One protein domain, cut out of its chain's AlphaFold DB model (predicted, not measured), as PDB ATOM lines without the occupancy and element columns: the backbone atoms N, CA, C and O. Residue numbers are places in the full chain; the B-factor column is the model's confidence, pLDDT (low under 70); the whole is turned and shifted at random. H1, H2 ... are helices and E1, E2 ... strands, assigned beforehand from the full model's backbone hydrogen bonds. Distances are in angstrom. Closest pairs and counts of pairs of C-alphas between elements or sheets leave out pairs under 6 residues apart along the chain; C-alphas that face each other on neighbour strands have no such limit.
ATOM      1  N   GLY A 223      -8.132  57.582  -4.417       58.31
ATOM      2  CA  GLY A 223      -7.213  56.643  -5.077       58.31
ATOM      3  C   GLY A 223      -6.230  55.953  -4.106       58.31
ATOM      4  O   GLY A 223      -5.639  54.931  -4.441       58.31
ATOM      5  N   ALA A 224      -6.090  56.475  -2.879       57.12
ATOM      6  CA  ALA A 224      -5.442  55.836  -1.726       57.12
ATOM      7  C   ALA A 224      -5.881  54.399  -1.451       57.12
ATOM      8  O   ALA A 224      -5.110  53.581  -0.959       57.12
ATOM      9  N   SER A 225      -7.161  54.146  -1.701       73.81
ATOM     10  CA  SER A 225      -7.854  52.902  -1.403       73.81
ATOM     11  C   SER A 225      -7.635  51.851  -2.482       73.81
ATOM     12  O   SER A 225      -8.022  50.694  -2.314       73.81
ATOM     13  N   GLU A 226      -7.004  52.221  -3.598       79.50
ATOM     14  CA  GLU A 226      -6.653  51.261  -4.623       79.50
ATOM     15  C   GLU A 226      -5.467  50.412  -4.164       79.50
ATOM     16  O   GLU A 226      -4.347  50.894  -3.981       79.50
ATOM     17  N   MET A 227      -5.711  49.114  -4.038       81.81
ATOM     18  CA  MET A 227      -4.725  48.101  -3.689       81.81
ATOM     19  C   MET A 227      -4.483  47.183  -4.889       81.81
ATOM     20  O   MET A 227      -5.331  47.016  -5.765       81.81
ATOM     21  N   ARG A 228      -3.323  46.545  -4.933       85.44
ATOM     22  CA  ARG A 228      -2.971  45.483  -5.864       85.44
ATOM     23  C   ARG A 228      -2.570  44.244  -5.085       85.44
ATOM     24  O   ARG A 228      -1.599  44.261  -4.337       85.44
ATOM     25  N   ALA A 229      -3.285  43.159  -5.332       87.12
ATOM     26  CA  ALA A 229      -2.919  41.831  -4.888       87.12
ATOM     27  C   ALA A 229      -2.175  41.069  -5.994       87.12
ATOM     28  O   ALA A 229      -2.469  41.219  -7.181       87.12
ATOM     29  N   ILE A 230      -1.221  40.234  -5.604       86.44
ATOM     30  CA  ILE A 230      -0.453  39.340  -6.464       86.44
ATOM     31  C   ILE A 230      -0.581  37.937  -5.893       86.44
ATOM     32  O   ILE A 230      -0.185  37.685  -4.757       86.44
ATOM     33  N   LEU A 231      -1.146  37.037  -6.691       86.38
ATOM     34  CA  LEU A 231      -1.411  35.658  -6.317       86.38
ATOM     35  C   LEU A 231      -0.600  34.728  -7.214       86.38
ATOM     36  O   LEU A 231      -0.784  34.754  -8.437       86.38
ATOM     37  N   PRO A 232       0.290  33.910  -6.643       84.19
ATOM     38  CA  PRO A 232       1.051  32.945  -7.405       84.19
ATOM     39  C   PRO A 232       0.259  31.661  -7.625       84.19
ATOM     40  O   PRO A 232      -0.262  31.086  -6.686       84.19
ATOM     41  N   TYR A 233       0.244  31.139  -8.845       83.75
ATOM     42  CA  TYR A 233      -0.384  29.868  -9.201       83.75
ATOM     43  C   TYR A 233       0.676  28.928  -9.781       83.75
ATOM     44  O   TYR A 233       1.313  29.275 -10.786       83.75
ATOM     45  N   PRO A 234       0.917  27.746  -9.192       81.38
ATOM     46  CA  PRO A 234       1.830  26.777  -9.779       81.38
ATOM     47  C   PRO A 234       1.243  26.276 -11.081       81.38
ATOM     48  O   PRO A 234       0.059  25.941 -11.126       81.38
ATOM     49  N   LEU A 235       2.061  26.187 -12.123       84.44
ATOM     50  CA  LEU A 235       1.654  25.536 -13.354       84.44
ATOM     51  C   LEU A 235       2.308  24.163 -13.446       84.44
ATOM     52  O   LEU A 235       3.524  24.031 -13.315       84.44
ATOM     53  N   HIS A 236       1.498  23.152 -13.728       83.12
ATOM     54  CA  HIS A 236       1.967  21.826 -14.090       83.12
ATOM     55  C   HIS A 236       1.361  21.417 -15.434       83.12
ATOM     56  O   HIS A 236       0.238  21.788 -15.788       83.12
ATOM     57  N   PHE A 237       2.132  20.674 -16.222       83.56
ATOM     58  CA  PHE A 237       1.652  20.148 -17.490       83.56
ATOM     59  C   PHE A 237       0.921  18.827 -17.245       83.56
ATOM     60  O   PHE A 237       1.522  17.836 -16.828       83.56
ATOM     61  N   SER A 238      -0.385  18.803 -17.504       81.81
ATOM     62  CA  SER A 238      -1.184  17.586 -17.400       81.81
ATOM     63  C   SER A 238      -0.999  16.750 -18.661       81.81
ATOM     64  O   SER A 238      -1.492  17.087 -19.736       81.81
ATOM     65  N   THR A 239      -0.335  15.603 -18.527       81.06
ATOM     66  CA  THR A 239      -0.160  14.645 -19.630       81.06
ATOM     67  C   THR A 239      -1.484  14.028 -20.095       81.06
ATOM     68  O   THR A 239      -1.582  13.588 -21.239       81.06
ATOM     69  N   LYS A 240      -2.517  14.018 -19.241       81.31
ATOM     70  CA  LYS A 240      -3.852  13.494 -19.572       81.31
ATOM     71  C   LYS A 240      -4.616  14.419 -20.510       81.31
ATOM     72  O   LYS A 240      -5.228  13.952 -21.462       81.31
ATOM     73  N   THR A 241      -4.593  15.719 -20.224       76.81
ATOM     74  CA  THR A 241      -5.320  16.731 -21.003       76.81
ATOM     75  C   THR A 241      -4.439  17.411 -22.045       76.81
ATOM     76  O   THR A 241      -4.960  18.148 -22.869       76.81
ATOM     77  N   GLN A 242      -3.124  17.156 -22.025       78.69
ATOM     78  CA  GLN A 242      -2.120  17.828 -22.858       78.69
ATOM     79  C   GLN A 242      -2.190  19.361 -22.731       78.69
ATOM     80  O   GLN A 242      -1.961  20.098 -23.688       78.69
ATOM     81  N   THR A 243      -2.520  19.847 -21.532       80.81
ATOM     82  CA  THR A 243      -2.696  21.272 -21.239       80.81
ATOM     83  C   THR A 243      -2.003  21.667 -19.943       80.81
ATOM     84  O   THR A 243      -1.773  20.846 -19.051       80.81
ATOM     85  N   TRP A 244      -1.672  22.953 -19.844       82.50
ATOM     86  CA  TRP A 244      -1.164  23.544 -18.613       82.50
ATOM     87  C   TRP A 244      -2.318  23.819 -17.659       82.50
ATOM     88  O   TRP A 244      -3.306  24.455 -18.023       82.50
ATOM     89  N   VAL A 245      -2.173  23.343 -16.432       81.88
ATOM     90  CA  VAL A 245      -3.177  23.440 -15.376       81.88
ATOM     91  C   VAL A 245      -2.515  23.923 -14.091       81.88
ATOM     92  O   VAL A 245      -1.292  23.918 -13.958       81.88
ATOM     93  N   THR A 246      -3.339  24.393 -13.165       80.00
ATOM     94  CA  THR A 246      -2.921  24.824 -11.835       80.00
ATOM     95  C   THR A 246      -3.722  24.060 -10.790       80.00
ATOM     96  O   THR A 246      -4.889  23.736 -11.044       80.00
ATOM     97  N   ASP A 247      -3.066  23.731  -9.678       67.06
ATOM     98  CA  ASP A 247      -3.696  23.135  -8.499       67.06
ATOM     99  C   ASP A 247      -4.411  24.207  -7.660       67.06
ATOM    100  O   ASP A 247      -4.267  25.402  -7.906       67.06
ATOM    101  N   ASP A 248      -5.204  23.746  -6.694       56.91
ATOM    102  CA  ASP A 248      -6.106  24.519  -5.832       56.91
ATOM    103  C   ASP A 248      -5.570  25.903  -5.391       56.91
ATOM    104  O   ASP A 248      -4.448  26.033  -4.887       56.91
ATOM    105  N   THR A 249      -6.431  26.921  -5.502       58.28
ATOM    106  CA  THR A 249      -6.273  28.270  -4.927       58.28
ATOM    107  C   THR A 249      -5.772  28.269  -3.482       58.28
ATOM    108  O   THR A 249      -5.034  29.163  -3.094       58.28
ATOM    109  N   ALA A 250      -6.083  27.245  -2.681       50.09
ATOM    110  CA  ALA A 250      -5.603  27.133  -1.303       50.09
ATOM    111  C   ALA A 250      -4.073  27.302  -1.157       50.09
ATOM    112  O   ALA A 250      -3.613  27.926  -0.202       50.09
ATOM    113  N   ALA A 251      -3.285  26.786  -2.110       54.44
ATOM    114  CA  ALA A 251      -1.823  26.872  -2.072       54.44
ATOM    115  C   ALA A 251      -1.282  28.249  -2.504       54.44
ATOM    116  O   ALA A 251      -0.212  28.652  -2.045       54.44
ATOM    117  N   SER A 252      -2.014  28.983  -3.355       58.22
ATOM    118  CA  SER A 252      -1.639  30.332  -3.815       58.22
ATOM    119  C   SER A 252      -1.739  31.378  -2.713       58.22
ATOM    120  O   SER A 252      -0.980  32.347  -2.681       58.22
ATOM    121  N   LEU A 253      -2.654  31.152  -1.776       62.72
ATOM    122  CA  LEU A 253      -3.069  32.146  -0.802       62.72
ATOM    123  C   LEU A 253      -2.008  32.434   0.258       62.72
ATOM    124  O   LEU A 253      -1.846  33.596   0.628       62.72
ATOM    125  N   SER A 254      -1.223  31.433   0.661       64.00
ATOM    126  CA  SER A 254      -0.150  31.570   1.660       64.00
ATOM    127  C   SER A 254       0.964  32.548   1.258       64.00
ATOM    128  O   SER A 254       1.702  33.017   2.116       64.00
ATOM    129  N   PHE A 255       1.085  32.872  -0.033       72.06
ATOM    130  CA  PHE A 255       2.066  33.830  -0.554       72.06
ATOM    131  C   PHE A 255       1.402  35.005  -1.278       72.06
ATOM    132  O   PHE A 255       2.032  35.652  -2.112       72.06
ATOM    133  N   THR A 256       0.136  35.306  -0.979       82.62
ATOM    134  CA  THR A 256      -0.528  36.487  -1.547       82.62
ATOM    135  C   THR A 256       0.243  37.734  -1.136       82.62
ATOM    136  O   THR A 256       0.450  37.950   0.048       82.62
ATOM    137  N   GLY A 257       0.676  38.560  -2.083       83.69
ATOM    138  CA  GLY A 257       1.232  39.882  -1.787       83.69
ATOM    139  C   GLY A 257       0.171  40.941  -2.040       83.69
ATOM    140  O   GLY A 257      -0.317  41.018  -3.160       83.69
ATOM    141  N   ILE A 258      -0.206  41.747  -1.046       85.31
ATOM    142  CA  ILE A 258      -1.155  42.859  -1.230       85.31
ATOM    143  C   ILE A 258      -0.428  44.156  -0.939       85.31
ATOM    144  O   ILE A 258       0.212  44.260   0.101       85.31
ATOM    145  N   GLY A 259      -0.535  45.141  -1.824       80.62
ATOM    146  CA  GLY A 259       0.028  46.456  -1.571       80.62
ATOM    147  C   GLY A 259      -0.691  47.606  -2.248       80.62
ATOM    148  O   GLY A 259      -1.538  47.384  -3.105       80.62
ATOM    149  N   GLN A 260      -0.365  48.837  -1.872       76.81
ATOM    150  CA  GLN A 260      -0.978  50.032  -2.454       76.81
ATOM    151  C   GLN A 260      -0.671  50.125  -3.959       76.81
ATOM    152  O   GLN A 260       0.453  49.880  -4.403       76.81
ATOM    153  N   ARG A 261      -1.687  50.459  -4.763       72.69
ATOM    154  CA  ARG A 261      -1.557  50.628  -6.215       72.69
ATOM    155  C   ARG A 261      -1.082  52.025  -6.592       72.69
ATOM    156  O   ARG A 261      -0.277  52.143  -7.514       72.69
ATOM    157  N   LEU A 262      -1.615  53.061  -5.937       65.00
ATOM    158  CA  LEU A 262      -1.175  54.431  -6.170       65.00
ATOM    159  C   LEU A 262       0.227  54.644  -5.617       65.00
ATOM    160  O   LEU A 262       0.536  54.264  -4.493       65.00
ATOM    161  N   THR A 263       1.042  55.301  -6.428       57.78
ATOM    162  CA  THR A 263       2.478  55.438  -6.217       57.78
ATOM    163  C   THR A 263       2.902  56.884  -6.031       57.78
ATOM    164  O   THR A 263       4.090  57.135  -6.011       57.78
ATOM    165  N   ASP A 264       1.971  57.835  -5.966       52.69
ATOM    166  CA  ASP A 264       2.292  59.269  -5.963       52.69
ATOM    167  C   ASP A 264       2.232  59.879  -4.551       52.69
ATOM    168  O   ASP A 264       2.781  60.953  -4.321       52.69
ATOM    169  N   VAL A 265       1.575  59.206  -3.595       54.75
ATOM    170  CA  VAL A 265       1.419  59.666  -2.206       54.75
ATOM    171  C   VAL A 265       1.415  58.456  -1.266       54.75
ATOM    172  O   VAL A 265       0.591  57.550  -1.422       54.75
ATOM    173  N   CYS A 266       2.315  58.453  -0.279       55.38
ATOM    174  CA  CYS A 266       2.216  57.561   0.878       55.38
ATOM    175  C   CYS A 266       1.016  58.018   1.714       55.38
ATOM    176  O   CYS A 266       0.993  59.168   2.155       55.38
ATOM    177  N   PHE A 267      -0.001  57.171   1.888       60.75
ATOM    178  CA  PHE A 267      -1.195  57.564   2.637       60.75
ATOM    179  C   PHE A 267      -0.984  57.369   4.141       60.75
ATOM    180  O   PHE A 267      -0.927  56.221   4.593       60.75
ATOM    181  N   PRO A 268      -0.950  58.456   4.942       57.09
ATOM    182  CA  PRO A 268      -0.688  58.362   6.379       57.09
ATOM    183  C   PRO A 268      -1.685  57.466   7.119       57.09
ATOM    184  O   PRO A 268      -1.342  56.846   8.116       57.09
ATOM    185  N   SER A 269      -2.914  57.345   6.608       66.69
ATOM    186  CA  SER A 269      -3.950  56.490   7.189       66.69
ATOM    187  C   SER A 269      -3.641  54.995   7.103       66.69
ATOM    188  O   SER A 269      -4.084  54.256   7.972       66.69
ATOM    189  N   LEU A 270      -2.910  54.546   6.074       67.62
ATOM    190  CA  LEU A 270      -2.502  53.142   5.942       67.62
ATOM    191  C   LEU A 270      -1.286  52.824   6.823       67.62
ATOM    192  O   LEU A 270      -1.158  51.703   7.290       67.62
ATOM    193  N   MET A 271      -0.424  53.819   7.058       69.31
ATOM    194  CA  MET A 271       0.730  53.734   7.967       69.31
ATOM    195  C   MET A 271       0.337  53.806   9.446       69.31
ATOM    196  O   MET A 271       1.104  53.400  10.309       69.31
ATOM    197  N   ALA A 272      -0.845  54.346   9.743       74.25
ATOM    198  CA  ALA A 272      -1.369  54.443  11.101       74.25
ATOM    199  C   ALA A 272      -1.974  53.126  11.619       74.25
ATOM    200  O   ALA A 272      -2.359  53.069  12.786       74.25
ATOM    201  N   TRP A 273      -2.105  52.100  10.772       78.81
ATOM    202  CA  TRP A 273      -2.626  50.805  11.196       78.81
ATOM    203  C   TRP A 273      -1.618  50.074  12.078       78.81
ATOM    204  O   TRP A 273      -0.426  50.002  11.791       78.81
ATOM    205  N   THR A 274      -2.130  49.488  13.152       82.19
ATOM    206  CA  THR A 274      -1.394  48.525  13.972       82.19
ATOM    207  C   THR A 274      -1.137  47.226  13.197       82.19
ATOM    208  O   THR A 274      -1.773  46.955  12.176       82.19
ATOM    209  N   GLU A 275      -0.219  46.387  13.683       75.25
ATOM    210  CA  GLU A 275       0.069  45.081  13.065       75.25
ATOM    211  C   GLU A 275      -1.183  44.199  12.963       75.25
ATOM    212  O   GLU A 275      -1.467  43.632  11.908       75.25
ATOM    213  N   ASP A 276      -1.979  44.155  14.033       78.38
ATOM    214  CA  ASP A 276      -3.229  43.395  14.081       78.38
ATOM    215  C   ASP A 276      -4.262  43.930  13.079       78.38
ATOM    216  O   ASP A 276      -4.990  43.161  12.446       78.38
ATOM    217  N   GLU A 277      -4.323  45.252  12.889       83.19
ATOM    218  CA  GLU A 277      -5.192  45.870  11.885       83.19
ATOM    219  C   GLU A 277      -4.720  45.574  10.460       83.19
ATOM    220  O   GLU A 277      -5.552  45.304   9.588       83.19
ATOM    221  N   HIS A 278      -3.409  45.588  10.207       81.25
ATOM    222  CA  HIS A 278      -2.850  45.172   8.922       81.25
ATOM    223  C   HIS A 278      -3.234  43.732   8.592       81.25
ATOM    224  O   HIS A 278      -3.739  43.475   7.497       81.25
ATOM    225  N   ASP A 279      -3.047  42.822   9.539       80.44
ATOM    226  CA  ASP A 279      -3.308  41.399   9.380       80.44
ATOM    227  C   ASP A 279      -4.810  41.105   9.197       80.44
ATOM    228  O   ASP A 279      -5.217  40.398   8.270       80.44
ATOM    229  N   GLU A 280      -5.682  41.725   9.996       83.81
ATOM    230  CA  GLU A 280      -7.133  41.574   9.857       83.81
ATOM    231  C   GLU A 280      -7.656  42.137   8.523       83.81
ATOM    232  O   GLU A 280      -8.462  41.489   7.840       83.81
ATOM    233  N   ASN A 281      -7.191  43.321   8.106       84.44
ATOM    234  CA  ASN A 281      -7.575  43.912   6.821       84.44
ATOM    235  C   ASN A 281      -7.029  43.103   5.640       84.44
ATOM    236  O   ASN A 281      -7.755  42.867   4.666       84.44
ATOM    237  N   PHE A 282      -5.797  42.600   5.745       85.94
ATOM    238  CA  PHE A 282      -5.210  41.694   4.765       85.94
ATOM    239  C   PHE A 282      -6.075  40.441   4.595       85.94
ATOM    240  O   PHE A 282      -6.504  40.135   3.480       85.94
ATOM    241  N   ARG A 283      -6.446  39.769   5.695       84.50
ATOM    242  CA  ARG A 283      -7.323  38.586   5.657       84.50
ATOM    243  C   ARG A 283      -8.704  38.888   5.076       84.50
ATOM    244  O   ARG A 283      -9.335  38.003   4.494       84.50
ATOM    245  N   ARG A 284      -9.237  40.103   5.244       85.62
ATOM    246  CA  ARG A 284     -10.506  40.517   4.610       85.62
ATOM    247  C   ARG A 284     -10.365  40.643   3.098       85.62
ATOM    248  O   ARG A 284     -11.200  40.101   2.374       85.62
ATOM    249  N   MET A 285      -9.312  41.310   2.628       86.81
ATOM    250  CA  MET A 285      -9.025  41.435   1.197       86.81
ATOM    251  C   MET A 285      -8.750  40.071   0.559       86.81
ATOM    252  O   MET A 285      -9.313  39.759  -0.487       86.81
ATOM    253  N   GLN A 286      -7.969  39.225   1.226       86.19
ATOM    254  CA  GLN A 286      -7.660  37.871   0.782       86.19
ATOM    255  C   GLN A 286      -8.919  37.012   0.627       86.19
ATOM    256  O   GLN A 286      -9.177  36.507  -0.463       86.19
ATOM    257  N   ARG A 287      -9.781  36.950   1.653       84.50
ATOM    258  CA  ARG A 287     -11.077  36.252   1.565       84.50
ATOM    259  C   ARG A 287     -11.933  36.750   0.406       84.50
ATOM    260  O   ARG A 287     -12.645  35.968  -0.220       84.50
ATOM    261  N   ARG A 288     -11.895  38.054   0.110       84.75
ATOM    262  CA  ARG A 288     -12.628  38.600  -1.033       84.75
ATOM    263  C   ARG A 288     -12.055  38.108  -2.360       84.75
ATOM    264  O   ARG A 288     -12.831  37.757  -3.247       84.75
ATOM    265  N   ILE A 289     -10.733  38.095  -2.498       86.06
ATOM    266  CA  ILE A 289     -10.053  37.585  -3.692       86.06
ATOM    267  C   ILE A 289     -10.400  36.109  -3.917       86.06
ATOM    268  O   ILE A 289     -10.745  35.736  -5.037       86.06
ATOM    269  N   GLU A 290     -10.365  35.298  -2.858       83.94
ATOM    270  CA  GLU A 290     -10.745  33.880  -2.886       83.94
ATOM    271  C   GLU A 290     -12.170  33.694  -3.407       83.94
ATOM    272  O   GLU A 290     -12.402  32.958  -4.362       83.94
ATOM    273  N   GLN A 291     -13.127  34.422  -2.825       84.44
ATOM    274  CA  GLN A 291     -14.533  34.367  -3.232       84.44
ATOM    275  C   GLN A 291     -14.761  34.818  -4.674       84.44
ATOM    276  O   GLN A 291     -15.719  34.381  -5.303       84.44
ATOM    277  N   ALA A 292     -13.925  35.719  -5.198       84.56
ATOM    278  CA  ALA A 292     -14.061  36.180  -6.572       84.56
ATOM    279  C   ALA A 292     -13.708  35.088  -7.595       84.56
ATOM    280  O   ALA A 292     -14.169  35.196  -8.736       84.56
ATOM    281  N   ALA A 293     -12.905  34.084  -7.199       86.38
ATOM    282  CA  ALA A 293     -12.536  32.900  -7.985       86.38
ATOM    283  C   ALA A 293     -12.214  33.233  -9.456       86.38
ATOM    284  O   ALA A 293     -12.709  32.610 -10.400       86.38
ATOM    285  N   LEU A 294     -11.466  34.325  -9.674       87.38
ATOM    286  CA  LEU A 294     -11.352  34.941 -11.000       87.38
ATOM    287  C   LEU A 294     -10.688  34.009 -12.009       87.38
ATOM    288  O   LEU A 294     -11.078  34.002 -13.177       87.38
ATOM    289  N   LEU A 295      -9.674  33.250 -11.587       87.38
ATOM    290  CA  LEU A 295      -8.958  32.351 -12.484       87.38
ATOM    291  C   LEU A 295      -9.834  31.153 -12.859       87.38
ATOM    292  O   LEU A 295      -9.874  30.775 -14.026       87.38
ATOM    293  N   GLU A 296     -10.574  30.610 -11.897       86.81
ATOM    294  CA  GLU A 296     -11.514  29.501 -12.051       86.81
ATOM    295  C   GLU A 296     -12.616  29.891 -13.036       86.81
ATOM    296  O   GLU A 296     -12.766  29.260 -14.081       86.81
ATOM    297  N   ARG A 297     -13.289  31.017 -12.781       87.12
ATOM    298  CA  ARG A 297     -14.353  31.553 -13.645       87.12
ATOM    299  C   ARG A 297     -13.841  31.908 -15.039       87.12
ATOM    300  O   ARG A 297     -14.541  31.726 -16.032       87.12
ATOM    301  N   THR A 298     -12.596  32.373 -15.147       88.00
ATOM    302  CA  THR A 298     -11.965  32.599 -16.457       88.00
ATOM    303  C   THR A 298     -11.756  31.288 -17.207       88.00
ATOM    304  O   THR A 298     -12.006  31.246 -18.404       88.00
ATOM    305  N   ARG A 299     -11.325  30.217 -16.532       86.62
ATOM    306  CA  ARG A 299     -11.127  28.893 -17.148       86.62
ATOM    307  C   ARG A 299     -12.441  28.226 -17.546       86.62
ATOM    308  O   ARG A 299     -12.450  27.480 -18.518       86.62
ATOM    309  N   GLU A 300     -13.525  28.481 -16.821       85.44
ATOM    310  CA  GLU A 300     -14.862  28.000 -17.185       85.44
ATOM    311  C   GLU A 300     -15.346  28.618 -18.502       85.44
ATOM    312  O   GLU A 300     -15.884  27.916 -19.356       85.44
ATOM    313  N   VAL A 301     -15.115  29.922 -18.689       83.94
ATOM    314  CA  VAL A 301     -15.495  30.645 -19.915       83.94
ATOM    315  C   VAL A 301     -14.490  30.418 -21.051       83.94
ATOM    316  O   VAL A 301     -14.864  30.390 -22.221       83.94
ATOM    317  N   ASP A 302     -13.208  30.270 -20.720       83.31
ATOM    318  CA  ASP A 302     -12.096  30.170 -21.663       83.31
ATOM    319  C   ASP A 302     -11.066  29.120 -21.188       83.31
ATOM    320  O   ASP A 302     -10.036  29.465 -20.589       83.31
ATOM    321  N   PRO A 303     -11.314  27.822 -21.462       83.19
ATOM    322  CA  PRO A 303     -10.469  26.721 -20.985       83.19
ATOM    323  C   PRO A 303      -9.007  26.805 -21.444       83.19
ATOM    324  O   PRO A 303      -8.098  26.352 -20.747       83.19
ATOM    325  N   ASP A 304      -8.766  27.435 -22.594       82.69
ATOM    326  CA  ASP A 304      -7.446  27.564 -23.212       82.69
ATOM    327  C   ASP A 304      -6.656  28.786 -22.723       82.69
ATOM    328  O   ASP A 304      -5.518  29.007 -23.156       82.69
ATOM    329  N   PHE A 305      -7.218  29.597 -21.819       85.88
ATOM    330  CA  PHE A 305      -6.593  30.819 -21.309       85.88
ATOM    331  C   PHE A 305      -5.151  30.608 -20.827       85.88
ATOM    332  O   PHE A 305      -4.234  31.281 -21.306       85.88
ATOM    333  N   ILE A 306      -4.924  29.633 -19.940       87.38
ATOM    334  CA  ILE A 306      -3.592  29.347 -19.385       87.38
ATOM    335  C   ILE A 306      -2.649  28.840 -20.482       87.38
ATOM    336  O   ILE A 306      -1.550  29.376 -20.647       87.38
ATOM    337  N   SER A 307      -3.086  27.865 -21.282       85.00
ATOM    338  CA  SER A 307      -2.285  27.286 -22.367       85.00
ATOM    339  C   SER A 307      -1.827  28.344 -23.376       85.00
ATOM    340  O   SER A 307      -0.657  28.359 -23.766       85.00
ATOM    341  N   ARG A 308      -2.696  29.294 -23.751       85.50
ATOM    342  CA  ARG A 308      -2.324  30.405 -24.643       85.50
ATOM    343  C   ARG A 308      -1.309  31.353 -24.008       85.50
ATOM    344  O   ARG A 308      -0.437  31.862 -24.715       85.50
ATOM    345  N   LEU A 309      -1.398  31.612 -22.703       85.25
ATOM    346  CA  LEU A 309      -0.403  32.429 -22.002       85.25
ATOM    347  C   LEU A 309       0.965  31.756 -21.982       85.25
ATOM    348  O   LEU A 309       1.957  32.408 -22.313       85.25
ATOM    349  N   VAL A 310       1.009  30.459 -21.673       85.38
ATOM    350  CA  VAL A 310       2.254  29.685 -21.672       85.38
ATOM    351  C   VAL A 310       2.853  29.616 -23.077       85.38
ATOM    352  O   VAL A 310       4.023  29.938 -23.255       85.38
ATOM    353  N   ALA A 311       2.057  29.313 -24.107       83.19
ATOM    354  CA  ALA A 311       2.541  29.271 -25.488       83.19
ATOM    355  C   ALA A 311       3.171  30.605 -25.931       83.19
ATOM    356  O   ALA A 311       4.214  30.623 -26.588       83.19
ATOM    357  N   ARG A 312       2.583  31.745 -25.537       81.75
ATOM    358  CA  ARG A 312       3.169  33.068 -25.813       81.75
ATOM    359  C   ARG A 312       4.442  33.326 -25.020       81.75
ATOM    360  O   ARG A 312       5.368  33.914 -25.575       81.75
ATOM    361  N   PHE A 313       4.480  32.923 -23.753       84.31
ATOM    362  CA  PHE A 313       5.676  33.021 -22.920       84.31
ATOM    363  C   PHE A 313       6.842  32.251 -23.561       84.31
ATOM    364  O   PHE A 313       7.882  32.843 -23.851       84.31
ATOM    365  N   LEU A 314       6.615  30.985 -23.925       82.88
ATOM    366  CA  LEU A 314       7.595  30.139 -24.606       82.88
ATOM    367  C   LEU A 314       8.012  30.709 -25.968       82.88
ATOM    368  O   LEU A 314       9.198  30.733 -26.281       82.88
ATOM    369  N   LYS A 315       7.070  31.238 -26.764       81.25
ATOM    370  CA  LYS A 315       7.384  31.874 -28.056       81.25
ATOM    371  C   LYS A 315       8.311  33.081 -27.894       81.25
ATOM    372  O   LYS A 315       9.241  33.238 -28.679       81.25
ATOM    373  N   ARG A 316       8.071  33.934 -26.893       78.62
ATOM    374  CA  ARG A 316       8.930  35.100 -26.611       78.62
ATOM    375  C   ARG A 316      10.320  34.672 -26.154       78.62
ATOM    376  O   ARG A 316      11.303  35.218 -26.641       78.62
ATOM    377  N   ARG A 317      10.399  33.658 -25.291       72.38
ATOM    378  CA  ARG A 317      11.666  33.068 -24.844       72.38
ATOM    379  C   ARG A 317      12.447  32.449 -26.005       72.38
ATOM    380  O   ARG A 317      13.633  32.716 -26.150       72.38
ATOM    381  N   GLY A 318      11.781  31.679 -26.866       65.62
ATOM    382  CA  GLY A 318      12.386  31.075 -28.055       65.62
ATOM    383  C   GLY A 318      12.896  32.115 -29.057       65.62
ATOM    384  O   GLY A 318      13.972  31.934 -29.618       65.62
ATOM    385  N   ALA A 319      12.182  33.232 -29.228       59.59
ATOM    386  CA  ALA A 319      12.628  34.363 -30.046       59.59
ATOM    387  C   ALA A 319      13.829  35.112 -29.431       59.59
ATOM    388  O   ALA A 319      14.734  35.508 -30.157       59.59
ATOM    389  N   ALA A 320      13.873  35.260 -28.103       55.12
ATOM    390  CA  ALA A 320      15.014  35.852 -27.400       55.12
ATOM    391  C   ALA A 320      16.257  34.940 -27.428       55.12
ATOM    392  O   ALA A 320      17.378  35.412 -27.584       55.12
ATOM    393  N   SER A 321      16.064  33.619 -27.347       49.81
ATOM    394  CA  SER A 321      17.144  32.623 -27.395       49.81
ATOM    395  C   SER A 321      17.724  32.418 -28.798       49.81
ATOM    396  O   SER A 321      18.881  32.022 -28.925       49.81
ATOM    397  N   GLU A 339      10.164  22.638 -17.188       62.25
ATOM    398  CA  GLU A 339      10.082  24.051 -16.906       62.25
ATOM    399  C   GLU A 339       9.136  24.214 -15.729       62.25
ATOM    400  O   GLU A 339       7.933  23.963 -15.818       62.25
ATOM    401  N   HIS A 340       9.706  24.625 -14.601       78.81
ATOM    402  CA  HIS A 340       8.931  25.055 -13.453       78.81
ATOM    403  C   HIS A 340       8.363  26.434 -13.776       78.81
ATOM    404  O   HIS A 340       9.072  27.438 -13.724       78.81
ATOM    405  N   LEU A 341       7.093  26.473 -14.170       83.25
ATOM    406  CA  LEU A 341       6.389  27.706 -14.492       83.25
ATOM    407  C   LEU A 341       5.413  28.069 -13.373       83.25
ATOM    408  O   LEU A 341       4.813  27.209 -12.727       83.25
ATOM    409  N   THR A 342       5.217  29.366 -13.177       84.19
ATOM    410  CA  THR A 342       4.152  29.901 -12.329       84.19
ATOM    411  C   THR A 342       3.377  30.968 -13.085       84.19
ATOM    412  O   THR A 342       3.934  31.713 -13.893       84.19
ATOM    413  N   LEU A 343       2.077  31.038 -12.839       86.75
ATOM    414  CA  LEU A 343       1.225  32.129 -13.269       86.75
ATOM    415  C   LEU A 343       1.047  33.079 -12.089       86.75
ATOM    416  O   LEU A 343       0.515  32.687 -11.064       86.75
ATOM    417  N   LEU A 344       1.448  34.335 -12.233       86.50
ATOM    418  CA  LEU A 344       1.083  35.372 -11.277       86.50
ATOM    419  C   LEU A 344      -0.186  36.064 -11.756       86.50
ATOM    420  O   LEU A 344      -0.212  36.653 -12.844       86.50
ATOM    421  N   LEU A 345      -1.232  35.992 -10.940       87.69
ATOM    422  CA  LEU A 345      -2.464  36.741 -11.107       87.69
ATOM    423  C   LEU A 345      -2.361  38.031 -10.295       87.69
ATOM    424  O   LEU A 345      -2.345  38.016  -9.070       87.69
ATOM    425  N   THR A 346      -2.299  39.152 -10.998       87.62
ATOM    426  CA  THR A 346      -2.380  40.487 -10.405       87.62
ATOM    427  C   THR A 346      -3.827  40.957 -10.419       87.62
ATOM    428  O   THR A 346      -4.477  40.888 -11.463       87.62
ATOM    429  N   ILE A 347      -4.330  41.411  -9.277       87.50
ATOM    430  CA  ILE A 347      -5.707  41.858  -9.081       87.50
ATOM    431  C   ILE A 347      -5.668  43.255  -8.487       87.50
ATOM    432  O   ILE A 347      -5.011  43.475  -7.478       87.50
ATOM    433  N   ASP A 348      -6.378  44.186  -9.102       86.25
ATOM    434  CA  ASP A 348      -6.568  45.522  -8.558       86.25
ATOM    435  C   ASP A 348      -7.883  45.566  -7.775       86.25
ATOM    436  O   ASP A 348      -8.913  45.079  -8.252       86.25
ATOM    437  N   LEU A 349      -7.836  46.135  -6.577       85.94
ATOM    438  CA  LEU A 349      -8.923  46.184  -5.611       85.94
ATOM    439  C   LEU A 349      -9.183  47.625  -5.182       85.94
ATOM    440  O   LEU A 349      -8.238  48.394  -5.049       85.94
ATOM    441  N   LEU A 350     -10.439  47.955  -4.894       85.12
ATOM    442  CA  LEU A 350     -10.804  49.163  -4.153       85.12
ATOM    443  C   LEU A 350     -11.132  48.771  -2.712       85.12
ATOM    444  O   LEU A 350     -12.069  48.000  -2.479       85.12
ATOM    445  N   PHE A 351     -10.341  49.268  -1.765       82.44
ATOM    446  CA  PHE A 351     -10.449  49.002  -0.335       82.44
ATOM    447  C   PHE A 351     -10.378  50.306   0.466       82.44
ATOM    448  O   PHE A 351      -9.300  50.788   0.805       82.44
ATOM    449  N   ASP A 352     -11.541  50.864   0.800       74.12
ATOM    450  CA  ASP A 352     -11.635  52.060   1.652       74.12
ATOM    451  C   ASP A 352     -11.677  51.723   3.153       74.12
ATOM    452  O   ASP A 352     -11.452  52.584   4.000       74.12
ATOM    453  N   GLY A 353     -11.976  50.472   3.513       75.44
ATOM    454  CA  GLY A 353     -11.930  50.042   4.903       75.44
ATOM    455  C   GLY A 353     -12.690  48.751   5.215       75.44
ATOM    456  O   GLY A 353     -13.485  48.260   4.411       75.44
ATOM    457  N   PRO A 354     -12.497  48.213   6.432       71.81
ATOM    458  CA  PRO A 354     -13.035  46.925   6.871       71.81
ATOM    459  C   PRO A 354     -14.564  46.827   6.859       71.81
ATOM    460  O   PRO A 354     -15.116  45.727   6.763       71.81
ATOM    461  N   SER A 355     -15.247  47.956   7.040       75.50
ATOM    462  CA  SER A 355     -16.705  48.058   7.072       75.50
ATOM    463  C   SER A 355     -17.306  48.298   5.688       75.50
ATOM    464  O   SER A 355     -18.521  48.153   5.541       75.50
ATOM    465  N   LEU A 356     -16.490  48.627   4.684       78.94
ATOM    466  CA  LEU A 356     -16.911  48.985   3.336       78.94
ATOM    467  C   LEU A 356     -16.783  47.796   2.372       78.94
ATOM    468  O   LEU A 356     -16.105  46.806   2.665       78.94
ATOM    469  N   PRO A 357     -17.494  47.824   1.235       79.12
ATOM    470  CA  PRO A 357     -17.326  46.796   0.228       79.12
ATOM    471  C   PRO A 357     -15.930  46.832  -0.401       79.12
ATOM    472  O   PRO A 357     -15.443  47.882  -0.797       79.12
ATOM    473  N   ILE A 358     -15.326  45.655  -0.538       86.44
ATOM    474  CA  ILE A 358     -14.088  45.446  -1.294       86.44
ATOM    475  C   ILE A 358     -14.445  45.103  -2.743       86.44
ATOM    476  O   ILE A 358     -15.024  44.037  -2.983       86.44
ATOM    477  N   TYR A 359     -14.126  45.985  -3.688       86.50
ATOM    478  CA  TYR A 359     -14.426  45.786  -5.110       86.50
ATOM    479  C   TYR A 359     -13.210  45.274  -5.868       86.50
ATOM    480  O   TYR A 359     -12.091  45.706  -5.614       86.50
ATOM    481  N   VAL A 360     -13.433  44.381  -6.833       87.56
ATOM    482  CA  VAL A 360     -12.395  43.944  -7.770       87.56
ATOM    483  C   VAL A 360     -12.510  44.781  -9.039       87.56
ATOM    484  O   VAL A 360     -13.529  44.730  -9.722       87.56
ATOM    485  N   LEU A 361     -11.470  45.549  -9.348       86.31
ATOM    486  CA  LEU A 361     -11.480  46.532 -10.432       86.31
ATOM    487  C   LEU A 361     -10.949  45.955 -11.744       86.31
ATOM    488  O   LEU A 361     -11.449  46.250 -12.826       86.31
ATOM    489  N   SER A 362      -9.880  45.167 -11.664       87.31
ATOM    490  CA  SER A 362      -9.172  44.670 -12.841       87.31
ATOM    491  C   SER A 362      -8.324  43.460 -12.470       87.31
ATOM    492  O   SER A 362      -7.897  43.323 -11.325       87.31
ATOM    493  N   ALA A 363      -8.066  42.578 -13.434       87.50
ATOM    494  CA  ALA A 363      -7.181  41.445 -13.219       87.50
ATOM    495  C   ALA A 363      -6.328  41.130 -14.451       87.50
ATOM    496  O   ALA A 363      -6.749  41.272 -15.606       87.50
ATOM    497  N   LYS A 364      -5.090  40.702 -14.202       87.75
ATOM    498  CA  LYS A 364      -4.102  40.390 -15.232       87.75
ATOM    499  C   LYS A 364      -3.195  39.254 -14.795       87.75
ATOM    500  O   LYS A 364      -2.546  39.332 -13.759       87.75
ATOM    501  N   SER A 365      -3.073  38.258 -15.656       87.31
ATOM    502  CA  SER A 365      -2.216  37.096 -15.471       87.31
ATOM    503  C   SER A 365      -0.932  37.233 -16.281       87.31
ATOM    504  O   SER A 365      -0.931  37.745 -17.406       87.31
ATOM    505  N   ARG A 366       0.184  36.769 -15.725       85.44
ATOM    506  CA  ARG A 366       1.481  36.673 -16.404       85.44
ATOM    507  C   ARG A 366       2.161  35.368 -16.016       85.44
ATOM    508  O   ARG A 366       2.047  34.943 -14.877       85.44
ATOM    509  N   VAL A 367       2.852  34.745 -16.965       85.44
ATOM    510  CA  VAL A 367       3.609  33.510 -16.731       85.44
ATOM    511  C   VAL A 367       5.073  33.864 -16.519       85.44
ATOM    512  O   VAL A 367       5.607  34.708 -17.239       85.44
ATOM    513  N   PHE A 368       5.689  33.212 -15.542       83.75
ATOM    514  CA  PHE A 368       7.083  33.378 -15.166       83.75
ATOM    515  C   PHE A 368       7.758  32.019 -15.019       83.75
ATOM    516  O   PHE A 368       7.118  31.019 -14.687       83.75
ATOM    517  N   GLU A 369       9.068  32.010 -15.239       82.81
ATOM    518  CA  GLU A 369       9.918  30.873 -14.912       82.81
ATOM    519  C   GLU A 369      10.330  30.951 -13.441       82.81
ATOM    520  O   GLU A 369      10.740  32.005 -12.946       82.81
ATOM    521  N   VAL A 370      10.218  29.824 -12.750       78.81
ATOM    522  CA  VAL A 370      10.582  29.672 -11.344       78.81
ATOM    523  C   VAL A 370      12.029  29.182 -11.260       78.81
ATOM    524  O   VAL A 370      12.475  28.352 -12.060       78.81
ATOM    525  N   VAL A 371      12.787  29.717 -10.305       75.00
ATOM    526  CA  VAL A 371      14.137  29.247  -9.975       75.00
ATOM    527  C   VAL A 371      14.050  27.779  -9.548       75.00
ATOM    528  O   VAL A 371      13.204  27.408  -8.734       75.00
ATOM    529  N   GLN A 372      14.904  26.925 -10.122       66.88
ATOM    530  CA  GLN A 372      14.973  25.526  -9.703       66.88
ATOM    531  C   GLN A 372      15.424  25.457  -8.244       66.88
ATOM    532  O   GLN A 372      16.408  26.083  -7.860       66.88
ATOM    533  N   ARG A 373      14.690  24.685  -7.443       62.25
ATOM    534  CA  ARG A 373      14.988  24.475  -6.027       62.25
ATOM    535  C   ARG A 373      16.217  23.581  -5.911       62.25
ATOM    536  O   ARG A 373      16.107  22.376  -6.116       62.25
ATOM    537  N   THR A 374      17.367  24.162  -5.599       59.97
ATOM    538  CA  THR A 374      18.535  23.412  -5.130       59.97
ATOM    539  C   THR A 374      18.685  23.622  -3.627       59.97
ATOM    540  O   THR A 374      18.301  24.673  -3.114       59.97
ATOM    541  N   GLU A 375      19.223  22.626  -2.917       56.50
ATOM    542  CA  GLU A 375      19.508  22.733  -1.474       56.50
ATOM    543  C   GLU A 375      20.390  23.956  -1.182       56.50
ATOM    544  O   GLU A 375      20.071  24.730  -0.294       56.50
ATOM    545  N   ALA A 376      21.374  24.240  -2.043       59.31
ATOM    546  CA  ALA A 376      22.233  25.421  -1.935       59.31
ATOM    547  C   ALA A 376      21.477  26.768  -1.982       59.31
ATOM    548  O   ALA A 376      21.810  27.671  -1.225       59.31
ATOM    549  N   VAL A 377      20.452  26.906  -2.837       60.81
ATOM    550  CA  VAL A 377      19.636  28.139  -2.913       60.81
ATOM    551  C   VAL A 377      18.818  28.330  -1.634       60.81
ATOM    552  O   VAL A 377      18.600  29.459  -1.205       60.81
ATOM    553  N   TRP A 378      18.368  27.237  -1.016       58.06
ATOM    554  CA  TRP A 378      17.642  27.285   0.250       58.06
ATOM    555  C   TRP A 378      18.563  27.513   1.449       58.06
ATOM    556  O   TRP A 378      18.219  28.323   2.303       58.06
ATOM    557  N   ASP A 379      19.729  26.871   1.492       58.78
ATOM    558  CA  ASP A 379      20.717  27.054   2.560       58.78
ATOM    559  C   ASP A 379      21.233  28.502   2.602       58.78
ATOM    560  O   ASP A 379      21.381  29.073   3.683       58.78
ATOM    561  N   GLU A 380      21.422  29.131   1.437       61.94
ATOM    562  CA  GLU A 380      21.786  30.550   1.323       61.94
ATOM    563  C   GLU A 380      20.650  31.492   1.771       61.94
ATOM    564  O   GLU A 380      20.908  32.531   2.375       61.94
ATOM    565  N   LEU A 381      19.386  31.131   1.518       55.44
ATOM    566  CA  LEU A 381      18.216  31.962   1.840       55.44
ATOM    567  C   LEU A 381      17.682  31.801   3.272       55.44
ATOM    568  O   LEU A 381      17.085  32.737   3.806       55.44
ATOM    569  N   LEU A 382      17.841  30.622   3.877       54.59
ATOM    570  CA  LEU A 382      17.237  30.257   5.166       54.59
ATOM    571  C   LEU A 382      18.252  29.992   6.279       54.59
ATOM    572  O   LEU A 382      17.851  29.815   7.428       54.59
ATOM    573  N   GLY A 383      19.549  29.941   5.973       50.47
ATOM    574  CA  GLY A 383      20.609  29.779   6.968       50.47
ATOM    575  C   GLY A 383      20.574  28.470   7.770       50.47
ATOM    576  O   GLY A 383      21.418  28.293   8.639       50.47
ATOM    577  N   THR A 384      19.634  27.549   7.519       49.19
ATOM    578  CA  THR A 384      19.571  26.214   8.141       49.19
ATOM    579  C   THR A 384      18.679  25.240   7.360       49.19
ATOM    580  O   THR A 384      17.708  25.626   6.710       49.19
ATOM    581  N   THR A 385      19.003  23.951   7.500       43.75
ATOM    582  CA  THR A 385      18.463  22.742   6.847       43.75
ATOM    583  C   THR A 385      17.017  22.379   7.234       43.75
ATOM    584  O   THR A 385      16.703  21.233   7.567       43.75
ATOM    585  N   ALA A 386      16.093  23.338   7.205       43.69
ATOM    586  CA  ALA A 386      14.680  23.054   7.418       43.69
ATOM    587  C   ALA A 386      14.044  22.525   6.119       43.69
ATOM    588  O   ALA A 386      13.734  23.279   5.199       43.69
ATOM    589  N   VAL A 387      13.823  21.208   6.061       46.19
ATOM    590  CA  VAL A 387      13.098  20.501   4.988       46.19
ATOM    591  C   VAL A 387      11.611  20.865   5.052       46.19
ATOM    592  O   VAL A 387      10.781  20.092   5.521       46.19
ATOM    593  N   TRP A 388      11.260  22.076   4.631       45.28
ATOM    594  CA  TRP A 388       9.873  22.480   4.429       45.28
ATOM    595  C   TRP A 388       9.618  22.601   2.931       45.28
ATOM    596  O   TRP A 388      10.297  23.376   2.254       45.28
ATOM    597  N   PRO A 389       8.630  21.887   2.369       47.25
ATOM    598  CA  PRO A 389       8.233  22.080   0.986       47.25
ATOM    599  C   PRO A 389       7.375  23.349   0.883       47.25
ATOM    600  O   PRO A 389       6.233  23.298   0.435       47.25
ATOM    601  N   LEU A 390       7.901  24.506   1.301       52.88
ATOM    602  CA  LEU A 390       7.223  25.776   1.086       52.88
ATOM    603  C   LEU A 390       7.164  25.995  -0.420       52.88
ATOM    604  O   LEU A 390       8.179  26.135  -1.112       52.88
ATOM    605  N   TRP A 391       5.948  25.942  -0.956       58.03
ATOM    606  CA  TRP A 391       5.705  26.174  -2.364       58.03
ATOM    607  C   TRP A 391       5.806  27.683  -2.676       58.03
ATOM    608  O   TRP A 391       4.872  28.312  -3.138       58.03
ATOM    609  N   ALA A 392       6.945  28.306  -2.394       63.38
ATOM    610  CA  ALA A 392       7.157  29.711  -2.707       63.38
ATOM    611  C   ALA A 392       7.820  29.823  -4.091       63.38
ATOM    612  O   ALA A 392       8.872  29.208  -4.310       63.38
ATOM    613  N   PRO A 393       7.229  30.530  -5.072       70.88
ATOM    614  CA  PRO A 393       7.873  30.703  -6.362       70.88
ATOM    615  C   PRO A 393       8.843  31.882  -6.309       70.88
ATOM    616  O   PRO A 393       8.441  33.039  -6.430       70.88
ATOM    617  N   LEU A 394      10.133  31.577  -6.186       76.00
ATOM    618  CA  LEU A 394      11.190  32.522  -6.537       76.00
ATOM    619  C   LEU A 394      11.249  32.630  -8.060       76.00
ATOM    620  O   LEU A 394      11.429  31.630  -8.756       76.00
ATOM    621  N   LEU A 395      11.068  33.830  -8.592       80.12
ATOM    622  CA  LEU A 395      11.048  34.080 -10.029       80.12
ATOM    623  C   LEU A 395      12.470  34.281 -10.544       80.12
ATOM    624  O   LEU A 395      13.276  34.967  -9.908       80.12
ATOM    625  N   LYS A 396      12.776  33.752 -11.732       78.00
ATOM    626  CA  LYS A 396      14.015  34.116 -12.430       78.00
ATOM    627  C   LYS A 396      13.934  35.576 -12.876       78.00
ATOM    628  O   LYS A 396      12.987  35.964 -13.560       78.00
ATOM    629  N   SER A 397      14.937  36.376 -12.516       64.94
ATOM    630  CA  SER A 397      15.057  37.745 -13.023       64.94
ATOM    631  C   SER A 397      15.337  37.699 -14.526       64.94
ATOM    632  O   SER A 397      16.287  37.050 -14.970       64.94
ATOM    633  N   PHE A 453       8.905  47.773   6.491       38.91
ATOM    634  CA  PHE A 453       7.956  48.003   5.408       38.91
ATOM    635  C   PHE A 453       8.540  47.508   4.081       38.91
ATOM    636  O   PHE A 453       9.710  47.717   3.760       38.91
ATOM    637  N   PHE A 454       7.717  46.806   3.306       44.06
ATOM    638  CA  PHE A 454       8.112  46.286   2.004       44.06
ATOM    639  C   PHE A 454       7.954  47.358   0.929       44.06
ATOM    640  O   PHE A 454       6.943  48.056   0.871       44.06
ATOM    641  N   ARG A 455       8.918  47.408   0.012       51.22
ATOM    642  CA  ARG A 455       8.829  48.202  -1.216       51.22
ATOM    643  C   ARG A 455       7.746  47.639  -2.140       51.22
ATOM    644  O   ARG A 455       7.506  46.432  -2.167       51.22
ATOM    645  N   MET A 456       7.106  48.499  -2.935       55.81
ATOM    646  CA  MET A 456       6.045  48.082  -3.861       55.81
ATOM    647  C   MET A 456       6.503  46.975  -4.825       55.81
ATOM    648  O   MET A 456       7.624  46.991  -5.332       55.81
ATOM    649  N   PHE A 457       5.597  46.056  -5.165       63.06
ATOM    650  CA  PHE A 457       5.847  44.981  -6.130       63.06
ATOM    651  C   PHE A 457       6.027  45.516  -7.563       63.06
ATOM    652  O   PHE A 457       5.073  45.596  -8.342       63.06
ATOM    653  N   ARG A 458       7.258  45.895  -7.920       62.75
ATOM    654  CA  ARG A 458       7.588  46.462  -9.240       62.75
ATOM    655  C   ARG A 458       8.028  45.402 -10.249       62.75
ATOM    656  O   ARG A 458       7.679  45.488 -11.426       62.75
ATOM    657  N   ASP A 459       8.755  44.392  -9.789       68.62
ATOM    658  CA  ASP A 459       9.409  43.390 -10.630       68.62
ATOM    659  C   ASP A 459       9.628  42.060  -9.879       68.62
ATOM    660  O   ASP A 459       9.164  41.863  -8.752       68.62
ATOM    661  N   ALA A 460      10.335  41.133 -10.530       72.38
ATOM    662  CA  ALA A 460      10.693  39.840  -9.958       72.38
ATOM    663  C   ALA A 460      11.570  39.953  -8.699       72.38
ATOM    664  O   ALA A 460      11.459  39.101  -7.824       72.38
ATOM    665  N   ALA A 461      12.411  40.986  -8.580       73.88
ATOM    666  CA  ALA A 461      13.289  41.161  -7.427       73.88
ATOM    667  C   ALA A 461      12.490  41.556  -6.178       73.88
ATOM    668  O   ALA A 461      12.631  40.915  -5.140       73.88
ATOM    669  N   HIS A 462      11.584  42.531  -6.301       73.75
ATOM    670  CA  HIS A 462      10.706  42.945  -5.199       73.75
ATOM    671  C   HIS A 462       9.771  41.810  -4.757       73.75
ATOM    672  O   HIS A 462       9.559  41.599  -3.565       73.75
ATOM    673  N   TRP A 463       9.247  41.033  -5.713       77.81
ATOM    674  CA  TRP A 463       8.483  39.825  -5.399       77.81
ATOM    675  C   TRP A 463       9.322  38.794  -4.633       77.81
ATOM    676  O   TRP A 463       8.878  38.277  -3.612       77.81
ATOM    677  N   ASN A 464      10.541  38.511  -5.097       78.19
ATOM    678  CA  ASN A 464      11.418  37.551  -4.432       78.19
ATOM    679  C   ASN A 464      11.779  38.012  -3.014       78.19
ATOM    680  O   ASN A 464      11.761  37.192  -2.105       78.19
ATOM    681  N   GLN A 465      12.031  39.307  -2.799       76.12
ATOM    682  CA  GLN A 465      12.275  39.862  -1.465       76.12
ATOM    683  C   GLN A 465      11.088  39.614  -0.522       76.12
ATOM    684  O   GLN A 465      11.278  39.120   0.586       76.12
ATOM    685  N   TYR A 466       9.862  39.888  -0.981       77.81
ATOM    686  CA  TYR A 466       8.648  39.589  -0.218       77.81
ATOM    687  C   TYR A 466       8.537  38.104   0.138       77.81
ATOM    688  O   TYR A 466       8.285  37.756   1.293       77.81
ATOM    689  N   VAL A 467       8.770  37.225  -0.841       77.56
ATOM    690  CA  VAL A 467       8.751  35.772  -0.637       77.56
ATOM    691  C   VAL A 467       9.755  35.353   0.436       77.56
ATOM    692  O   VAL A 467       9.395  34.574   1.318       77.56
ATOM    693  N   VAL A 468      10.981  35.878   0.403       75.12
ATOM    694  CA  VAL A 468      12.025  35.557   1.388       75.12
ATOM    695  C   VAL A 468      11.581  35.941   2.797       75.12
ATOM    696  O   VAL A 468      11.602  35.099   3.693       75.12
ATOM    697  N   THR A 469      11.097  37.166   2.997       75.94
ATOM    698  CA  THR A 469      10.666  37.609   4.329       75.94
ATOM    699  C   THR A 469       9.435  36.852   4.826       75.94
ATOM    700  O   THR A 469       9.381  36.475   5.995       75.94
ATOM    701  N   MET A 470       8.454  36.568   3.961       75.50
ATOM    702  CA  MET A 470       7.303  35.743   4.350       75.50
ATOM    703  C   MET A 470       7.720  34.328   4.738       75.50
ATOM    704  O   MET A 470       7.201  33.777   5.706       75.50
ATOM    705  N   THR A 471       8.691  33.755   4.031       73.62
ATOM    706  CA  THR A 471       9.239  32.436   4.353       73.62
ATOM    707  C   THR A 471       9.921  32.449   5.725       73.62
ATOM    708  O   THR A 471       9.650  31.577   6.546       73.62
ATOM    709  N   GLN A 472      10.728  33.471   6.028       72.81
ATOM    710  CA  GLN A 472      11.344  33.644   7.352       72.81
ATOM    711  C   GLN A 472      10.295  33.750   8.470       72.81
ATOM    712  O   GLN A 472      10.424  33.094   9.502       72.81
ATOM    713  N   ARG A 473       9.218  34.518   8.253       73.44
ATOM    714  CA  ARG A 473       8.109  34.655   9.216       73.44
ATOM    715  C   ARG A 473       7.366  33.343   9.446       73.44
ATOM    716  O   ARG A 473       7.064  33.006  10.587       73.44
ATOM    717  N   LEU A 474       7.103  32.592   8.377       71.25
ATOM    718  CA  LEU A 474       6.493  31.264   8.457       71.25
ATOM    719  C   LEU A 474       7.360  30.299   9.274       71.25
ATOM    720  O   LEU A 474       6.829  29.557  10.098       71.25
ATOM    721  N   HIS A 475       8.682  30.337   9.091       69.44
ATOM    722  CA  HIS A 475       9.609  29.526   9.881       69.44
ATOM    723  C   HIS A 475       9.637  29.919  11.359       69.44
ATOM    724  O   HIS A 475       9.605  29.031  12.208       69.44
ATOM    725  N   ALA A 476       9.662  31.218  11.668       68.94
ATOM    726  CA  ALA A 476       9.629  31.700  13.048       68.94
ATOM    727  C   ALA A 476       8.347  31.245  13.769       68.94
ATOM    728  O   ALA A 476       8.424  30.614  14.818       68.94
ATOM    729  N   ALA A 477       7.177  31.443  13.150       67.75
ATOM    730  CA  ALA A 477       5.899  31.003  13.714       67.75
ATOM    731  C   ALA A 477       5.823  29.475  13.902       67.75
ATOM    732  O   ALA A 477       5.253  28.984  14.876       67.75
ATOM    733  N   ALA A 478       6.416  28.706  12.983       65.00
ATOM    734  CA  ALA A 478       6.460  27.253  13.084       65.00
ATOM    735  C   ALA A 478       7.360  26.760  14.228       65.00
ATOM    736  O   ALA A 478       7.024  25.756  14.854       65.00
ATOM    737  N   ALA A 479       8.471  27.450  14.515       64.94
ATOM    738  CA  ALA A 479       9.364  27.115  15.627       64.94
ATOM    739  C   ALA A 479       8.683  27.285  16.998       64.94
ATOM    740  O   ALA A 479       8.961  26.515  17.919       64.94
ATOM    741  N   ASP A 480       7.746  28.229  17.100       58.16
ATOM    742  CA  ASP A 480       6.992  28.509  18.326       58.16
ATOM    743  C   ASP A 480       5.773  27.581  18.513       58.16
ATOM    744  O   ASP A 480       5.295  27.378  19.633       58.16
ATOM    745  N   SER A 481       5.274  26.966  17.433       55.16
ATOM    746  CA  SER A 481       4.114  26.069  17.464       55.16
ATOM    747  C   SER A 481       4.529  24.589  17.524       55.16
ATOM    748  O   SER A 481       5.095  24.037  16.585       55.16
ATOM    749  N   SER A 482       4.191  23.873  18.601       50.59
ATOM    750  CA  SER A 482       4.513  22.439  18.764       50.59
ATOM    751  C   SER A 482       3.652  21.489  17.902       50.59
ATOM    752  O   SER A 482       3.503  20.310  18.235       50.59
ATOM    753  N   SER A 483       3.002  21.987  16.848       46.91
ATOM    754  CA  SER A 483       2.065  21.223  16.020       46.91
ATOM    755  C   SER A 483       2.726  20.666  14.760       46.91
ATOM    756  O   SER A 483       3.391  21.387  14.025       46.91
ATOM    757  N   SER A 484       2.484  19.377  14.500       43.78
ATOM    758  CA  SER A 484       2.919  18.642  13.305       43.78
ATOM    759  C   SER A 484       2.613  19.408  12.002       43.78
ATOM    760  O   SER A 484       1.440  19.703  11.744       43.78
ATOM    761  N   PRO A 485       3.615  19.686  11.148       45.97
ATOM    762  CA  PRO A 485       3.485  20.554   9.983       45.97
ATOM    763  C   PRO A 485       3.044  19.750   8.757       45.97
ATOM    764  O   PRO A 485       3.812  19.555   7.823       45.97
ATOM    765  N   ASP A 486       1.814  19.238   8.763       40.25
ATOM    766  CA  ASP A 486       1.335  18.353   7.685       40.25
ATOM    767  C   ASP A 486       0.264  18.995   6.797       40.25
ATOM    768  O   ASP A 486      -0.562  18.328   6.175       40.25
ATOM    769  N   SER A 487       0.233  20.327   6.716       42.06
ATOM    770  CA  SER A 487      -0.661  20.972   5.762       42.06
ATOM    771  C   SER A 487      -0.067  22.240   5.179       42.06
ATOM    772  O   SER A 487       0.273  23.157   5.918       42.06
ATOM    773  N   ASN A 488      -0.073  22.329   3.846       44.19
ATOM    774  CA  ASN A 488       0.092  23.551   3.046       44.19
ATOM    775  C   ASN A 488      -0.983  24.625   3.341       44.19
ATOM    776  O   ASN A 488      -1.252  25.481   2.501       44.19
ATOM    777  N   LYS A 489      -1.665  24.558   4.491       44.06
ATOM    778  CA  LYS A 489      -2.650  25.550   4.901       44.06
ATOM    779  C   LYS A 489      -1.910  26.759   5.469       44.06
ATOM    780  O   LYS A 489      -0.908  26.574   6.157       44.06
ATOM    781  N   PRO A 490      -2.413  27.978   5.229       48.72
ATOM    782  CA  PRO A 490      -1.886  29.162   5.886       48.72
ATOM    783  C   PRO A 490      -1.929  28.945   7.404       48.72
ATOM    784  O   PRO A 490      -2.994  28.655   7.964       48.72
ATOM    785  N   PHE A 491      -0.773  29.037   8.064       51.34
ATOM    786  CA  PHE A 491      -0.717  29.086   9.520       51.34
ATOM    787  C   PHE A 491      -1.512  30.316   9.955       51.34
ATOM    788  O   PHE A 491      -1.205  31.435   9.544       51.34
ATOM    789  N   ARG A 492      -2.571  30.108  10.748       52.59
ATOM    790  CA  ARG A 492      -3.425  31.211  11.218       52.59
ATOM    791  C   ARG A 492      -2.649  32.237  12.045       52.59
ATOM    792  O   ARG A 492      -3.070  33.388  12.080       52.59
ATOM    793  N   ASP A 493      -1.519  31.824  12.610       57.59
ATOM    794  CA  ASP A 493      -0.706  32.609  13.535       57.59
ATOM    795  C   ASP A 493       0.396  33.429  12.838       57.59
ATOM    796  O   ASP A 493       1.178  34.103  13.498       57.59
ATOM    797  N   VAL A 494       0.469  33.405  11.500       65.12
ATOM    798  CA  VAL A 494       1.413  34.245  10.744       65.12
ATOM    799  C   VAL A 494       0.735  35.563  10.401       65.12
ATOM    800  O   VAL A 494      -0.265  35.581   9.677       65.12
ATOM    801  N   GLN A 495       1.293  36.665  10.897       67.19
ATOM    802  CA  GLN A 495       0.828  38.008  10.562       67.19
ATOM    803  C   GLN A 495       1.194  38.370   9.117       67.19
ATOM    804  O   GLN A 495       2.358  38.284   8.701       67.19
ATOM    805  N   HIS A 496       0.194  38.810   8.358       72.31
ATOM    806  CA  HIS A 496       0.354  39.308   6.997       72.31
ATOM    807  C   HIS A 496       0.266  40.828   6.971       72.31
ATOM    808  O   HIS A 496      -0.494  41.438   7.716       72.31
ATOM    809  N   TYR A 497       1.030  41.451   6.077       70.19
ATOM    810  CA  TYR A 497       1.142  42.903   6.028       70.19
ATOM    811  C   TYR A 497       0.808  43.415   4.636       70.19
ATOM    812  O   TYR A 497       1.165  42.806   3.624       70.19
ATOM    813  N   CYS A 498       0.137  44.563   4.596       72.31
ATOM    814  CA  CYS A 498      -0.059  45.295   3.354       72.31
ATOM    815  C   CYS A 498       1.241  46.032   3.009       72.31
ATOM    816  O   CYS A 498       1.751  46.812   3.807       72.31
ATOM    817  N   VAL A 499       1.767  45.785   1.815       70.69
ATOM    818  CA  VAL A 499       2.955  46.435   1.256       70.69
ATOM    819  C   VAL A 499       2.592  47.856   0.826       70.69
ATOM    820  O   VAL A 499       1.756  48.053  -0.051       70.69
ATOM    821  N   ILE A 500       3.195  48.871   1.423       65.56
ATOM    822  CA  ILE A 500       2.870  50.273   1.137       65.56
ATOM    823  C   ILE A 500       4.170  50.997   0.801       65.56
ATOM    824  O   ILE A 500       5.229  50.607   1.281       65.56
ATOM    825  N   ALA A 501       4.106  52.032  -0.036       59.72
ATOM    826  CA  ALA A 501       5.275  52.856  -0.319       59.72
ATOM    827  C   ALA A 501       5.813  53.471   0.986       59.72
ATOM    828  O   ALA A 501       5.147  54.305   1.601       59.72
ATOM    829  N   SER A 502       6.999  53.030   1.406       50.94
ATOM    830  CA  SER A 502       7.677  53.483   2.623       50.94
ATOM    831  C   SER A 502       8.487  54.762   2.415       50.94
ATOM    832  O   SER A 502       8.639  55.544   3.347       50.94
ATOM    833  N   GLU A 503       8.977  55.003   1.195       50.75
ATOM    834  CA  GLU A 503       9.839  56.144   0.872       50.75
ATOM    835  C   GLU A 503       9.383  56.896  -0.387       50.75
ATOM    836  O   GLU A 503       8.698  56.362  -1.258       50.75
ATOM    837  N   SER A 504       9.840  58.142  -0.546       51.59
ATOM    838  CA  SER A 504       9.636  58.922  -1.777       51.59
ATOM    839  C   SER A 504      10.304  58.292  -3.009       51.59
ATOM    840  O   SER A 504       9.859  58.515  -4.130       51.59
ATOM    841  N   SER A 505      11.336  57.467  -2.812       49.41
ATOM    842  CA  SER A 505      11.991  56.645  -3.842       49.41
ATOM    843  C   SER A 505      11.109  55.463  -4.306       49.41
ATOM    844  O   SER A 505      11.203  54.983  -5.447       49.41
ATOM    845  N   ASP A 506      10.196  55.015  -3.437       45.44
ATOM    846  CA  ASP A 506       9.180  54.001  -3.727       45.44
ATOM    847  C   ASP A 506       7.984  54.590  -4.478       45.44
ATOM    848  O   ASP A 506       7.234  53.855  -5.131       45.44
ATOM    849  N   LEU A 507       7.856  55.914  -4.493       49.75
ATOM    850  CA  LEU A 507       6.886  56.597  -5.322       49.75
ATOM    851  C   LEU A 507       7.352  56.559  -6.782       49.75
ATOM    852  O   LEU A 507       8.396  57.092  -7.155       49.75
ATOM    853  N   VAL A 508       6.589  55.882  -7.640       45.97
ATOM    854  CA  VAL A 508       6.750  56.056  -9.084       45.97
ATOM    855  C   VAL A 508       6.201  57.440  -9.366       45.97
ATOM    856  O   VAL A 508       4.994  57.624  -9.313       45.97
ATOM    857  N   THR A 509       7.062  58.405  -9.688       38.66
ATOM    858  CA  THR A 509       6.602  59.589 -10.414       38.66
ATOM    859  C   THR A 509       5.920  59.058 -11.661       38.66
ATOM    860  O   THR A 509       6.613  58.522 -12.531       38.66
ATOM    861  N   CYS A 510       4.586  59.100 -11.731       33.22
ATOM    862  CA  CYS A 510       3.887  58.715 -12.944       33.22
ATOM    863  C   CYS A 510       4.534  59.492 -14.093       33.22
ATOM    864  O   CYS A 510       4.387  60.705 -14.193       33.22
TER     865      CYS A 510
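AT A GLANCE: This is residues 223 to 321, 339 to 397 and 453 to 510 of the 554 residues of an uncharacterized protein of Leptomonas pyrrhocoris (UniProt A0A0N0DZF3). A strongly twisted sheet has three long strands, E1, E4 and E5, side by side, with the short strands E2 and E3 next to different parts of E1. H1 and H5 are on opposite faces of the sheet, H3 and H7 graze it, and the free residues 315 to 321 of H5 stick out. The 216 printed residues hold, in order, E1 E2 H1 E3 H2 H3 H4 H5 E4 E5 H6 H7, a mixed class of seven named helices and five named strands; the branched sheet's neighbour pairs are antiparallel. The whole is compact and rounded, with a radius of gyration of the C-alphas of 17.8 A and spans of 50 by 41 by 33 A.

IN THESE COORDINATES: E1, residues 226 to 238, begins at C-alpha 226 (-6.653, 51.261, -4.623) and is 36.4 A long. Then come E2, 243 to 245, H1, 249 to 253, E3, 257 to 260, and H2, 268 to 271. H3, 275 to 292, is 25.8 A long, H4 is 294 to 301, and H5, 305 to 321, is 24.6 A long. E4, 341 to 350, is 29.4 A long, and E5, 359 to 369, is 30.2 A long and bends by 56 degrees at residue 362. H6 is 375 to 382; H7, 460 to 480, is 30.7 A long and ends at C-alpha 480 (6.992, 28.509, 18.326).

HOW THE PARTS SIT: E2 and E3 lie on one side of E1, E4 on the other side. N 236 and O 245 join the hairpin E1 and E2 at 2.9 A, within hydrogen-bond range; so do N 228 and O 259 for E1 and E3, 2.7 A, N 231 and O 345 for E1 and E4, 2.8 A, and N 346 and O 364 for the hairpin E4 and E5, 2.8 A. H1 is on the sheet at a height of 5.1 A, over none of its strands; H5, on the opposite face at 9.9 A, is over E5 and only just over E4, with 3 C-alphas, and runs slantwise to E5 at 50 degrees on the local plane. H4, also on the sheet, only just touches H5, only at the corner, with 3 pairs of C-alphas within 8 A, Arg 299 and Phe 305 being closest at 6.4 A. H3 only grazes the sheet with residues 282 to 292, H7 with 460 to 470. H6 and H7 are close but not clearly touching, about perpendicular at 77 degrees, the C-alphas of Leu 382 and Gln 472 being closest at 7.1 A. H2 and H6 are not on the sheet. Every O i to N i+4 pair is within hydrogen-bond range in H1, H3, H4, H5, H6 and H7; H2 is too short for one.

THE WHOLE: The C-alphas farthest apart, of Lys 240 and Pro 268, are 51.9 A apart. Residues 322 to 338 and 398 to 452 are not printed, with C-alpha gaps of 15.3 A and 22.3 A. Of the links printed whole, none is long. Residues 481 to 510 hold no named element. The mean pLDDT of the printed part is 71.1; 86 residues are under 70, among them 372 to 392 and 475 to 495.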